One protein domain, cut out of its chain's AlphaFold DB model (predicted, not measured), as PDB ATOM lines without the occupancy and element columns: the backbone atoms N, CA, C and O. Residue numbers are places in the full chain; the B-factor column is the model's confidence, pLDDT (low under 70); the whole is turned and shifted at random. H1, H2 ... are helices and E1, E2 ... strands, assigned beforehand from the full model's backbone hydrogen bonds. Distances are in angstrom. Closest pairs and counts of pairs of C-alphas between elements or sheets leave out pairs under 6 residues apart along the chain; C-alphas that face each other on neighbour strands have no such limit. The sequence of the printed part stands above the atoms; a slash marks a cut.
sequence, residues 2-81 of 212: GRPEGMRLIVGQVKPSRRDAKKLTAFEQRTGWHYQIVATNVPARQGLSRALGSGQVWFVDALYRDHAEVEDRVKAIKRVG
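This is residues 2 to 81 of the 212 residues of the protein "Transposase" of Streptomyces chromofuscus (UniProt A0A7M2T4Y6). A long two-stranded antiparallel ribbon, E1 and E2, has the small helix H1 at one end and the loop 41 to 56 at the other; the long helix H2 starts beside the ribbon, and its residues 65 to 81 stick out as a free arm. The 80 printed residues run E1, H1, E2, H2, of mixed class, loose, with a radius of gyration of the C-alphas of 16.1 A and spans of 42 by 41 by 26 A.

E1, residues 8 to 14, and E2, residues 34 to 40, are antiparallel at 157 degrees, with N 10 and O 38 within hydrogen-bond range at 2.9 A. The closest C-alphas of E1 and H2, residues 57 to 81, are those of Ile 10 and Val 57, 7.3 A apart. H1, residues 26 to 31, is apart from H2. Every O i to N i+4 pair is within range in H1, 18 of 21 in H2.

E1 spans 19.4 A from C-alpha 8 at (112.099, 161.723, 82.673), E2 19.6 A, H1 8.9 A, and H2 36.8 A to C-alpha 81 at (126.612, 127.884, 78.221).

The C-alphas farthest apart, Arg 30 and Gly 81, are 44.9 A apart. The printed part has no cut; links E1 to H1 and E2 to H2 are long. No printed residue is under 70 in pLDDT.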
ATOM      1  N   GLY A   2     115.787 162.448  96.517       75.94
ATOM      2  CA  GLY A   2     115.219 163.152  95.362       75.94
ATOM      3  C   GLY A   2     115.484 162.414  94.050       75.94
ATOM      4  O   GLY A   2     116.409 161.610  93.952       75.94
ATOM      5  N   ARG A   3     114.651 162.678  93.044       75.69
ATOM      6  CA  ARG A   3     114.820 162.167  91.680       75.69
ATOM      7  C   ARG A   3     116.150 162.675  91.087       75.69
ATOM      8  O   ARG A   3     116.419 163.867  91.227       75.69
ATOM      9  N   PRO A   4     116.932 161.830  90.390       82.06
ATOM     10  CA  PRO A   4     118.111 162.267  89.646       82.06
ATOM     11  C   PRO A   4     117.770 163.375  88.642       82.06
ATOM     12  O   PRO A   4     116.757 163.296  87.937       82.06
ATOM     13  N   GLU A   5     118.619 164.397  88.567       82.94
ATOM     14  CA  GLU A   5     118.465 165.494  87.613       82.94
ATOM     15  C   GLU A   5     118.480 164.965  86.167       82.94
ATOM     16  O   GLU A   5     119.197 164.021  85.835       82.94
ATOM     17  N   GLY A   6     117.620 165.514  85.306       82.31
ATOM     18  CA  GLY A   6     117.495 165.075  83.908       82.31
ATOM     19  C   GLY A   6     116.741 163.755  83.683       82.31
ATOM     20  O   GLY A   6     116.474 163.397  82.535       82.31
ATOM     21  N   MET A   7     116.328 163.039  84.735       88.62
ATOM     22  CA  MET A   7     115.471 161.858  84.595       88.62
ATOM     23  C   MET A   7     114.067 162.277  84.140       88.62
ATOM     24  O   MET A   7     113.465 163.181  84.718       88.62
ATOM     25  N   ARG A   8     113.485 161.579  83.162       89.31
ATOM     26  CA  ARG A   8     112.099 161.723  82.673       89.31
ATOM     27  C   ARG A   8     111.323 160.412  82.868       89.31
ATOM     28  O   ARG A   8     111.908 159.333  82.828       89.31
ATOM     29  N   LEU A   9     110.017 160.521  83.119       91.12
ATOM     30  CA  LEU A   9     109.102 159.377  83.177       91.12
ATOM     31  C   LEU A   9     108.150 159.504  81.997       91.12
ATOM     32  O   LEU A   9     107.553 160.560  81.804       91.12
ATOM     33  N   ILE A  10     108.037 158.441  81.219       90.88
ATOM     34  CA  ILE A  10     107.128 158.340  80.085       90.88
ATOM     35  C   ILE A  10     106.079 157.305  80.461       90.88
ATOM     36  O   ILE A  10     106.433 156.210  80.892       90.88
ATOM     37  N   VAL A  11     104.803 157.658  80.323       91.56
ATOM     38  CA  VAL A  11     103.688 156.758  80.630       91.56
ATOM     39  C   VAL A  11     103.000 156.377  79.328       91.56
ATOM     40  O   VAL A  11     102.424 157.229  78.654       91.56
ATOM     41  N   GLY A  12     103.080 155.098  78.980       88.69
ATOM     42  CA  GLY A  12     102.339 154.494  77.883       88.69
ATOM     43  C   GLY A  12     101.035 153.887  78.385       88.69
ATOM     44  O   GLY A  12     100.988 153.313  79.475       88.69
ATOM     45  N   GLN A  13      99.983 154.005  77.578       90.31
ATOM     46  CA  GLN A  13      98.717 153.310  77.794       90.31
ATOM     47  C   GLN A  13      98.565 152.252  76.712       90.31
ATOM     48  O   GLN A  13      98.676 152.551  75.522       90.31
ATOM     49  N   VAL A  14      98.321 151.014  77.123       88.44
ATOM     50  CA  VAL A  14      98.155 149.880  76.218       88.44
ATOM     51  C   VAL A  14      96.832 149.208  76.531       88.44
ATOM     52  O   VAL A  14      96.460 149.037  77.694       88.44
ATOM     53  N   LYS A  15      96.093 148.823  75.488       90.62
ATOM     54  CA  LYS A  15      94.873 148.046  75.685       90.62
ATOM     55  C   LYS A  15      95.267 146.651  76.192       90.62
ATOM     56  O   LYS A  15      96.010 145.961  75.491       90.62
ATOM     57  N   PRO A  16      94.812 146.233  77.384       88.38
ATOM     58  CA  PRO A  16      95.252 144.981  77.986       88.38
ATOM     59  C   PRO A  16      94.843 143.790  77.117       88.38
ATOM     60  O   PRO A  16      93.698 143.705  76.660       88.38
ATOM     61  N   SER A  17      95.768 142.853  76.889       85.88
ATOM     62  CA  SER A  17      95.434 141.608  76.202       85.88
ATOM     63  C   SER A  17      94.735 140.637  77.158       85.88
ATOM     64  O   SER A  17      94.819 140.749  78.385       85.88
ATOM     65  N   ARG A  18      94.098 139.593  76.612       84.50
ATOM     66  CA  ARG A  18      93.482 138.524  77.421       84.50
ATOM     67  C   ARG A  18      94.475 137.847  78.379       84.50
ATOM     68  O   ARG A  18      94.059 137.331  79.413       84.50
ATOM     69  N   ARG A  19      95.772 137.827  78.045       82.62
ATOM     70  CA  ARG A  19      96.827 137.262  78.907       82.62
ATOM     71  C   ARG A  19      97.134 138.170  80.096       82.62
ATOM     72  O   ARG A  19      97.441 137.665  81.173       82.62
ATOM     73  N   ASP A  20      96.994 139.477  79.905       82.12
ATOM     74  CA  ASP A  20      97.315 140.488  80.912       82.12
ATOM     75  C   ASP A  20      96.172 140.671  81.904       82.12
ATOM     76  O   ASP A  20      96.429 141.033  83.043       82.12
ATOM     77  N   ALA A  21      94.939 140.308  81.526       80.31
ATOM     78  CA  ALA A  21      93.727 140.411  82.346       80.31
ATOM     79  C   ALA A  21      93.893 139.938  83.806       80.31
ATOM     80  O   ALA A  21      93.304 140.519  84.710       80.31
ATOM     81  N   LYS A  22      94.714 138.907  84.052       83.00
ATOM     82  CA  LYS A  22      94.970 138.364  85.400       83.00
ATOM     83  C   LYS A  22      95.954 139.187  86.241       83.00
ATOM     84  O   LYS A  22      96.024 138.982  87.446       83.00
ATOM     85  N   LYS A  23      96.748 140.049  85.609       84.94
ATOM     86  CA  LYS A  23      97.833 140.828  86.221       84.94
ATOM     87  C   LYS A  23      97.476 142.303  86.415       84.94
ATOM     88  O   LYS A  23      98.296 143.037  86.951       84.94
ATOM     89  N   LEU A  24      96.289 142.736  85.979       86.19
ATOM     90  CA  LEU A  24      95.886 144.134  86.098       86.19
ATOM     91  C   LEU A  24      95.700 144.530  87.561       86.19
ATOM     92  O   LEU A  24      94.990 143.877  88.328       86.19
ATOM     93  N   THR A  25      96.273 145.672  87.904       88.12
ATOM     94  CA  THR A  25      96.083 146.337  89.193       88.12
ATOM     95  C   THR A  25      94.632 146.815  89.324       88.12
ATOM     96  O   THR A  25      93.978 147.109  88.325       88.12
ATOM     97  N   ALA A  26      94.117 146.980  90.546       89.44
ATOM     98  CA  ALA A  26      92.755 147.487  90.779       89.44
ATOM     99  C   ALA A  26      92.464 148.825  90.057       89.44
ATOM    100  O   ALA A  26      91.351 149.062  89.592       89.44
ATOM    101  N   PHE A  27      93.478 149.685  89.910       88.88
ATOM    102  CA  PHE A  27      93.388 150.924  89.131       88.88
ATOM    103  C   PHE A  27      93.215 150.675  87.620       88.88
ATOM    104  O   PHE A  27      92.395 151.317  86.963       88.88
ATOM    105  N   GLU A  28      93.949 149.712  87.072       90.81
ATOM    106  CA  GLU A  28      93.921 149.341  85.652       90.81
ATOM    107  C   GLU A  28      92.607 148.651  85.283       90.81
ATOM    108  O   GLU A  28      92.045 148.891  84.219       90.81
ATOM    109  N   GLN A  29      92.054 147.851  86.199       88.75
ATOM    110  CA  GLN A  29      90.736 147.233  86.030       88.75
ATOM    111  C   GLN A  29      89.618 148.282  85.965       88.75
ATOM    112  O   GLN A  29      88.695 148.147  85.167       88.75
ATOM    113  N   ARG A  30      89.715 149.349  86.771       91.75
ATOM    114  CA  ARG A  30      88.742 150.453  86.774       91.75
ATOM    115  C   ARG A  30      88.798 151.312  85.515       91.75
ATOM    116  O   ARG A  30      87.770 151.804  85.070       91.75
ATOM    117  N   THR A  31      89.996 151.550  84.994       90.44
ATOM    118  CA  THR A  31      90.224 152.419  83.829       90.44
ATOM    119  C   THR A  31      90.113 151.666  82.505       90.44
ATOM    120  O   THR A  31      89.859 152.283  81.474       90.44
ATOM    121  N   GLY A  32      90.288 150.342  82.521       89.25
ATOM    122  CA  GLY A  32      90.302 149.501  81.326       89.25
ATOM    123  C   GLY A  32      91.602 149.585  80.517       89.25
ATOM    124  O   GLY A  32      91.662 149.033  79.417       89.25
ATOM    125  N   TRP A  33      92.636 150.245  81.047       91.56
ATOM    126  CA  TRP A  33      93.931 150.442  80.394       91.56
ATOM    127  C   TRP A  33      95.059 149.844  81.230       91.56
ATOM    128  O   TRP A  33      95.061 149.960  82.454       91.56
ATOM    129  N   HIS A  34      96.033 149.223  80.561       90.25
ATOM    130  CA  HIS A  34      97.295 148.831  81.181       90.25
ATOM    131  C   HIS A  34      98.290 149.984  81.059       90.25
ATOM    132  O   HIS A  34      98.469 150.534  79.965       90.25
ATOM    133  N   TYR A  35      98.927 150.354  82.169       89.94
ATOM    134  CA  TYR A  35      99.881 151.456  82.204       89.94
ATOM    135  C   TYR A  35     101.299 150.927  82.320       89.94
ATOM    136  O   TYR A  35     101.630 150.151  83.216       89.94
ATOM    137  N   GLN A  36     102.166 151.421  81.446       89.12
ATOM    138  CA  GLN A  36     103.582 151.107  81.468       89.12
ATOM    139  C   GLN A  36     104.379 152.390  81.671       89.12
ATOM    140  O   GLN A  36     104.190 153.368  80.947       89.12
ATOM    141  N   ILE A  37     105.272 152.391  82.660       90.88
ATOM    142  CA  ILE A  37     106.094 153.554  82.995       90.88
ATOM    143  C   ILE A  37     107.537 153.252  82.611       90.88
ATOM    144  O   ILE A  37     108.135 152.311  83.128       90.88
ATOM    145  N   VAL A  38     108.107 154.073  81.734       90.38
ATOM    146  CA  VAL A  38     109.520 154.003  81.364       90.38
ATOM    147  C   VAL A  38     110.250 155.184  81.976       90.38
ATOM    148  O   VAL A  38     109.934 156.347  81.714       90.38
ATOM    149  N   ALA A  39     111.249 154.875  82.793       91.31
ATOM    150  CA  ALA A  39     112.160 155.855  83.341       91.31
ATOM    151  C   ALA A  39     113.426 155.933  82.486       91.31
ATOM    152  O   ALA A  39     114.060 154.918  82.214       91.31
ATOM    153  N   THR A  40     113.802 157.133  82.052       90.00
ATOM    154  CA  THR A  40     114.979 157.319  81.195       90.00
ATOM    155  C   THR A  40     115.657 158.654  81.483       90.00
ATOM    156  O   THR A  40     115.011 159.603  81.917       90.00
ATOM    157  N   ASN A  41     116.964 158.731  81.257       90.56
ATOM    158  CA  ASN A  41     117.774 159.949  81.350       90.56
ATOM    159  C   ASN A  41     118.103 160.548  79.971       90.56
ATOM    160  O   ASN A  41     118.914 161.464  79.875       90.56
ATOM    161  N   VAL A  42     117.503 160.033  78.892       88.69
ATOM    162  CA  VAL A  42     117.703 160.587  77.550       88.69
ATOM    163  C   VAL A  42     117.104 162.008  77.500       88.69
ATOM    164  O   VAL A  42     115.934 162.180  77.853       88.69
ATOM    165  N   PRO A  43     117.852 163.043  77.071       87.94
ATOM    166  CA  PRO A  43     117.340 164.413  77.016       87.94
ATOM    167  C   PRO A  43     116.198 164.572  76.003       87.94
ATOM    168  O   PRO A  43     116.300 164.107  74.871       87.94
ATOM    169  N   ALA A  44     115.127 165.290  76.361       84.56
ATOM    170  CA  ALA A  44     113.961 165.489  75.481       84.56
ATOM    171  C   ALA A  44     114.268 166.251  74.189       84.56
ATOM    172  O   ALA A  44     113.770 165.879  73.131       84.56
ATOM    173  N   ARG A  45     115.094 167.300  74.264       82.00
ATOM    174  CA  ARG A  45     115.393 168.157  73.106       82.00
ATOM    175  C   ARG A  45     116.572 167.656  72.278       82.00
ATOM    176  O   ARG A  45     116.499 167.665  71.058       82.00
ATOM    177  N   GLN A  46     117.646 167.230  72.939       83.56
ATOM    178  CA  GLN A  46     118.888 166.824  72.271       83.56
ATOM    179  C   GLN A  46     118.933 165.337  71.919       83.56
ATOM    180  O   GLN A  46     119.535 164.977  70.913       83.56
ATOM    181  N   GLY A  47     118.287 164.476  72.711       85.44
ATOM    182  CA  GLY A  47     118.471 163.035  72.589       85.44
ATOM    183  C   GLY A  47     119.911 162.592  72.880       85.44
ATOM    184  O   GLY A  47     120.697 163.297  73.509       85.44
ATOM    185  N   LEU A  48     120.237 161.383  72.445       86.62
ATOM    186  CA  LEU A  48     121.568 160.797  72.392       86.62
ATOM    187  C   LEU A  48     122.385 161.405  71.243       86.62
ATOM    188  O   LEU A  48     121.901 161.547  70.122       86.62
ATOM    189  N   SER A  49     123.668 161.659  71.501       85.00
ATOM    190  CA  SER A  49     124.591 162.338  70.575       85.00
ATOM    191  C   SER A  49     124.762 161.665  69.207       85.00
ATOM    192  O   SER A  49     125.109 162.337  68.241       85.00
ATOM    193  N   ARG A  50     124.525 160.351  69.102       85.12
ATOM    194  CA  ARG A  50     124.676 159.569  67.857       85.12
ATOM    195  C   ARG A  50     123.348 159.132  67.234       85.12
ATOM    196  O   ARG A  50     123.363 158.396  66.255       85.12
ATOM    197  N   ALA A  51     122.215 159.558  67.791       83.19
ATOM    198  CA  ALA A  51     120.892 159.170  67.312       83.19
ATOM    199  C   ALA A  51     119.972 160.393  67.249       83.19
ATOM    200  O   ALA A  51     119.358 160.784  68.243       83.19
ATOM    201  N   LEU A  52     119.864 161.001  66.068       83.94
ATOM    202  CA  LEU A  52     118.931 162.103  65.829       83.94
ATOM    203  C   LEU A  52     117.494 161.653  66.130       83.94
ATOM    204  O   LEU A  52     117.098 160.539  65.800       83.94
ATOM    205  N   GLY A  53     116.715 162.509  66.792       84.56
ATOM    206  CA  GLY A  53     115.331 162.193  67.164       84.56
ATOM    207  C   GLY A  53     115.176 161.265  68.375       84.56
ATOM    208  O   GLY A  53     114.053 161.017  68.800       84.56
ATOM    209  N   SER A  54     116.263 160.820  69.010       87.06
ATOM    210  CA  SER A  54     116.189 159.938  70.190       87.06
ATOM    211  C   SER A  54     115.614 160.583  71.457       87.06
ATOM    212  O   SER A  54     115.241 159.904  72.416       87.06
ATOM    213  N   GLY A  55     115.495 161.911  71.465       87.56
ATOM    214  CA  GLY A  55     114.787 162.646  72.509       87.56
ATOM    215  C   GLY A  55     113.271 162.438  72.480       87.56
ATOM    216  O   GLY A  55     112.627 162.651  73.508       87.56
ATOM    217  N   GLN A  56     112.721 161.984  71.351       90.69
ATOM    218  CA  GLN A  56     111.288 161.813  71.139       90.69
ATOM    219  C   GLN A  56     110.725 160.601  71.892       90.69
ATOM    220  O   GLN A  56     111.404 159.597  72.110       90.69
ATOM    221  N   VAL A  57     109.445 160.682  72.256       89.50
ATOM    222  CA  VAL A  57     108.757 159.644  73.045       89.50
ATOM    223  C   VAL A  57     108.672 158.314  72.294       89.50
ATOM    224  O   VAL A  57     108.935 157.268  72.881       89.50
ATOM    225  N   TRP A  58     108.375 158.346  70.990       89.56
ATOM    226  CA  TRP A  58     108.267 157.142  70.159       89.56
ATOM    227  C   TRP A  58     109.588 156.370  70.055       89.56
ATOM    228  O   TRP A  58     109.573 155.147  69.979       89.56
ATOM    229  N   PHE A  59     110.731 157.062  70.096       90.62
ATOM    230  CA  PHE A  59     112.040 156.417  70.037       90.62
ATOM    231  C   PHE A  59     112.321 155.628  71.316       90.62
ATOM    232  O   PHE A  59     112.771 154.490  71.260       90.62
ATOM    233  N   VAL A  60     112.016 156.214  72.479       90.06
ATOM    234  CA  VAL A  60     112.173 155.519  73.766       90.06
ATOM    235  C   VAL A  60     111.228 154.330  73.870       90.06
ATOM    236  O   VAL A  60     111.633 153.280  74.356       90.06
ATOM    237  N   ASP A  61     109.983 154.490  73.421       88.56
ATOM    238  CA  ASP A  61     109.003 153.401  73.397       88.56
ATOM    239  C   ASP A  61     109.481 152.247  72.499       88.56
ATOM    240  O   ASP A  61     109.453 151.090  72.916       88.56
ATOM    241  N   ALA A  62     110.008 152.557  71.309       89.38
ATOM    242  CA  ALA A  62     110.593 151.564  70.409       89.38
ATOM    243  C   ALA A  62     111.797 150.847  71.038       89.38
ATOM    244  O   ALA A  62     111.815 149.620  71.057       89.38
ATOM    245  N   LEU A  63     112.748 151.586  71.623       87.81
ATOM    246  CA  LEU A  63     113.888 151.000  72.341       87.81
ATOM    247  C   LEU A  63     113.450 150.083  73.484       87.81
ATOM    248  O   LEU A  63     114.064 149.050  73.733       87.81
ATOM    249  N   TYR A  64     112.398 150.465  74.206       86.94
ATOM    250  CA  TYR A  64     111.891 149.637  75.288       86.94
ATOM    251  C   TYR A  64     111.238 148.356  74.758       86.94
ATOM    252  O   TYR A  64     111.424 147.295  75.344       86.94
ATOM    253  N   ARG A  65     110.490 148.420  73.648       84.38
ATOM    254  CA  ARG A  65     109.929 147.211  73.020       84.38
ATOM    255  C   ARG A  65     111.016 146.289  72.469       84.38
ATOM    256  O   ARG A  65     110.885 145.076  72.602       84.38
ATOM    257  N   ASP A  66     112.084 146.861  71.926       87.56
ATOM    258  CA  ASP A  66     113.258 146.132  71.439       87.56
ATOM    259  C   ASP A  66     113.985 145.366  72.558       87.56
ATOM    260  O   ASP A  66     114.603 144.330  72.325       87.56
ATOM    261  N   HIS A  67     113.829 145.790  73.818       82.88
ATOM    262  CA  HIS A  67     114.398 145.079  74.964       82.88
ATOM    263  C   HIS A  67     113.956 143.605  75.058       82.88
ATOM    264  O   HIS A  67     114.690 142.783  75.609       82.88
ATOM    265  N   ALA A  68     112.804 143.238  74.483       80.69
ATOM    266  CA  ALA A  68     112.374 141.843  74.391       80.69
ATOM    267  C   ALA A  68     113.395 140.958  73.645       80.69
ATOM    268  O   ALA A  68     113.612 139.808  74.034       80.69
ATOM    269  N   GLU A  69     114.089 141.497  72.636       82.25
ATOM    270  CA  GLU A  69     115.138 140.768  71.915       82.25
ATOM    271  C   GLU A  69     116.331 140.444  72.825       82.25
ATOM    272  O   GLU A  69     116.911 139.355  72.750       82.25
ATOM    273  N   VAL A  70     116.680 141.365  73.731       84.81
ATOM    274  CA  VAL A  70     117.737 141.149  74.728       84.81
ATOM    275  C   VAL A  70     117.354 140.003  75.658       84.81
ATOM    276  O   VAL A  70     118.185 139.133  75.925       84.81
ATOM    277  N   GLU A  71     116.104 139.946  76.120       85.88
ATOM    278  CA  GLU A  71     115.639 138.848  76.971       85.88
ATOM    279  C   GLU A  71     115.719 137.491  76.268       85.88
ATOM    280  O   GLU A  71     116.144 136.502  76.875       85.88
ATOM    281  N   ASP A  72     115.347 137.428  74.991       85.19
ATOM    282  CA  ASP A  72     115.422 136.192  74.216       85.19
ATOM    283  C   ASP A  72     116.875 135.766  73.967       85.19
ATOM    284  O   ASP A  72     117.205 134.585  74.124       85.19
ATOM    285  N   ARG A  73     117.790 136.718  73.740       83.19
ATOM    286  CA  ARG A  73     119.237 136.439  73.703       83.19
ATOM    287  C   ARG A  73     119.786 135.960  75.045       83.19
ATOM    288  O   ARG A  73     120.589 135.028  75.079       83.19
ATOM    289  N   VAL A  74     119.318 136.520  76.161       85.69
ATOM    290  CA  VAL A  74     119.689 136.062  77.512       85.69
ATOM    291  C   VAL A  74     119.177 134.639  77.776       85.69
ATOM    292  O   VAL A  74     119.875 133.828  78.391       85.69
ATOM    293  N   LYS A  75     117.979 134.283  77.303       87.00
ATOM    294  CA  LYS A  75     117.470 132.901  77.389       87.00
ATOM    295  C   LYS A  75     118.320 131.948  76.547       87.00
ATOM    296  O   LYS A  75     118.678 130.870  77.024       87.00
ATOM    297  N   ALA A  76     118.687 132.359  75.337       85.00
ATOM    298  CA  ALA A  76     119.552 131.605  74.436       85.00
ATOM    299  C   ALA A  76     120.934 131.310  75.051       85.00
ATOM    300  O   ALA A  76     121.326 130.146  75.146       85.00
ATOM    301  N   ILE A  77     121.652 132.324  75.545       86.19
ATOM    302  CA  ILE A  77     122.987 132.135  76.145       86.19
ATOM    303  C   ILE A  77     122.943 131.259  77.411       86.19
ATOM    304  O   ILE A  77     123.847 130.449  77.645       86.19
ATOM    305  N   LYS A  78     121.862 131.344  78.201       87.19
ATOM    306  CA  LYS A  78     121.635 130.463  79.358       87.19
ATOM    307  C   LYS A  78     121.486 128.999  78.949       87.19
ATOM    308  O   LYS A  78     122.059 128.146  79.618       87.19
ATOM    309  N   ARG A  79     120.775 128.704  77.854       83.38
ATOM    310  CA  ARG A  79     120.631 127.330  77.338       83.38
ATOM    311  C   ARG A  79     121.947 126.745  76.826       83.38
ATOM    312  O   ARG A  79     122.158 125.546  76.958       83.38
ATOM    313  N   VAL A  80     122.806 127.565  76.219       76.62
ATOM    314  CA  VAL A  80     124.002 127.076  75.513       76.62
ATOM    315  C   VAL A  80     125.234 126.975  76.413       76.62
ATOM    316  O   VAL A  80     126.048 126.079  76.198       76.62
ATOM    317  N   GLY A  81     125.387 127.853  77.413       81.19
ATOM    318  CA  GLY A  81     126.612 127.884  78.221       81.19
ATOM    319  C   GLY A  81     126.442 128.357  79.660       81.19
ATOM    320  O   GLY A  81     126.918 127.686  80.574       81.19
TER     321      GLY A  81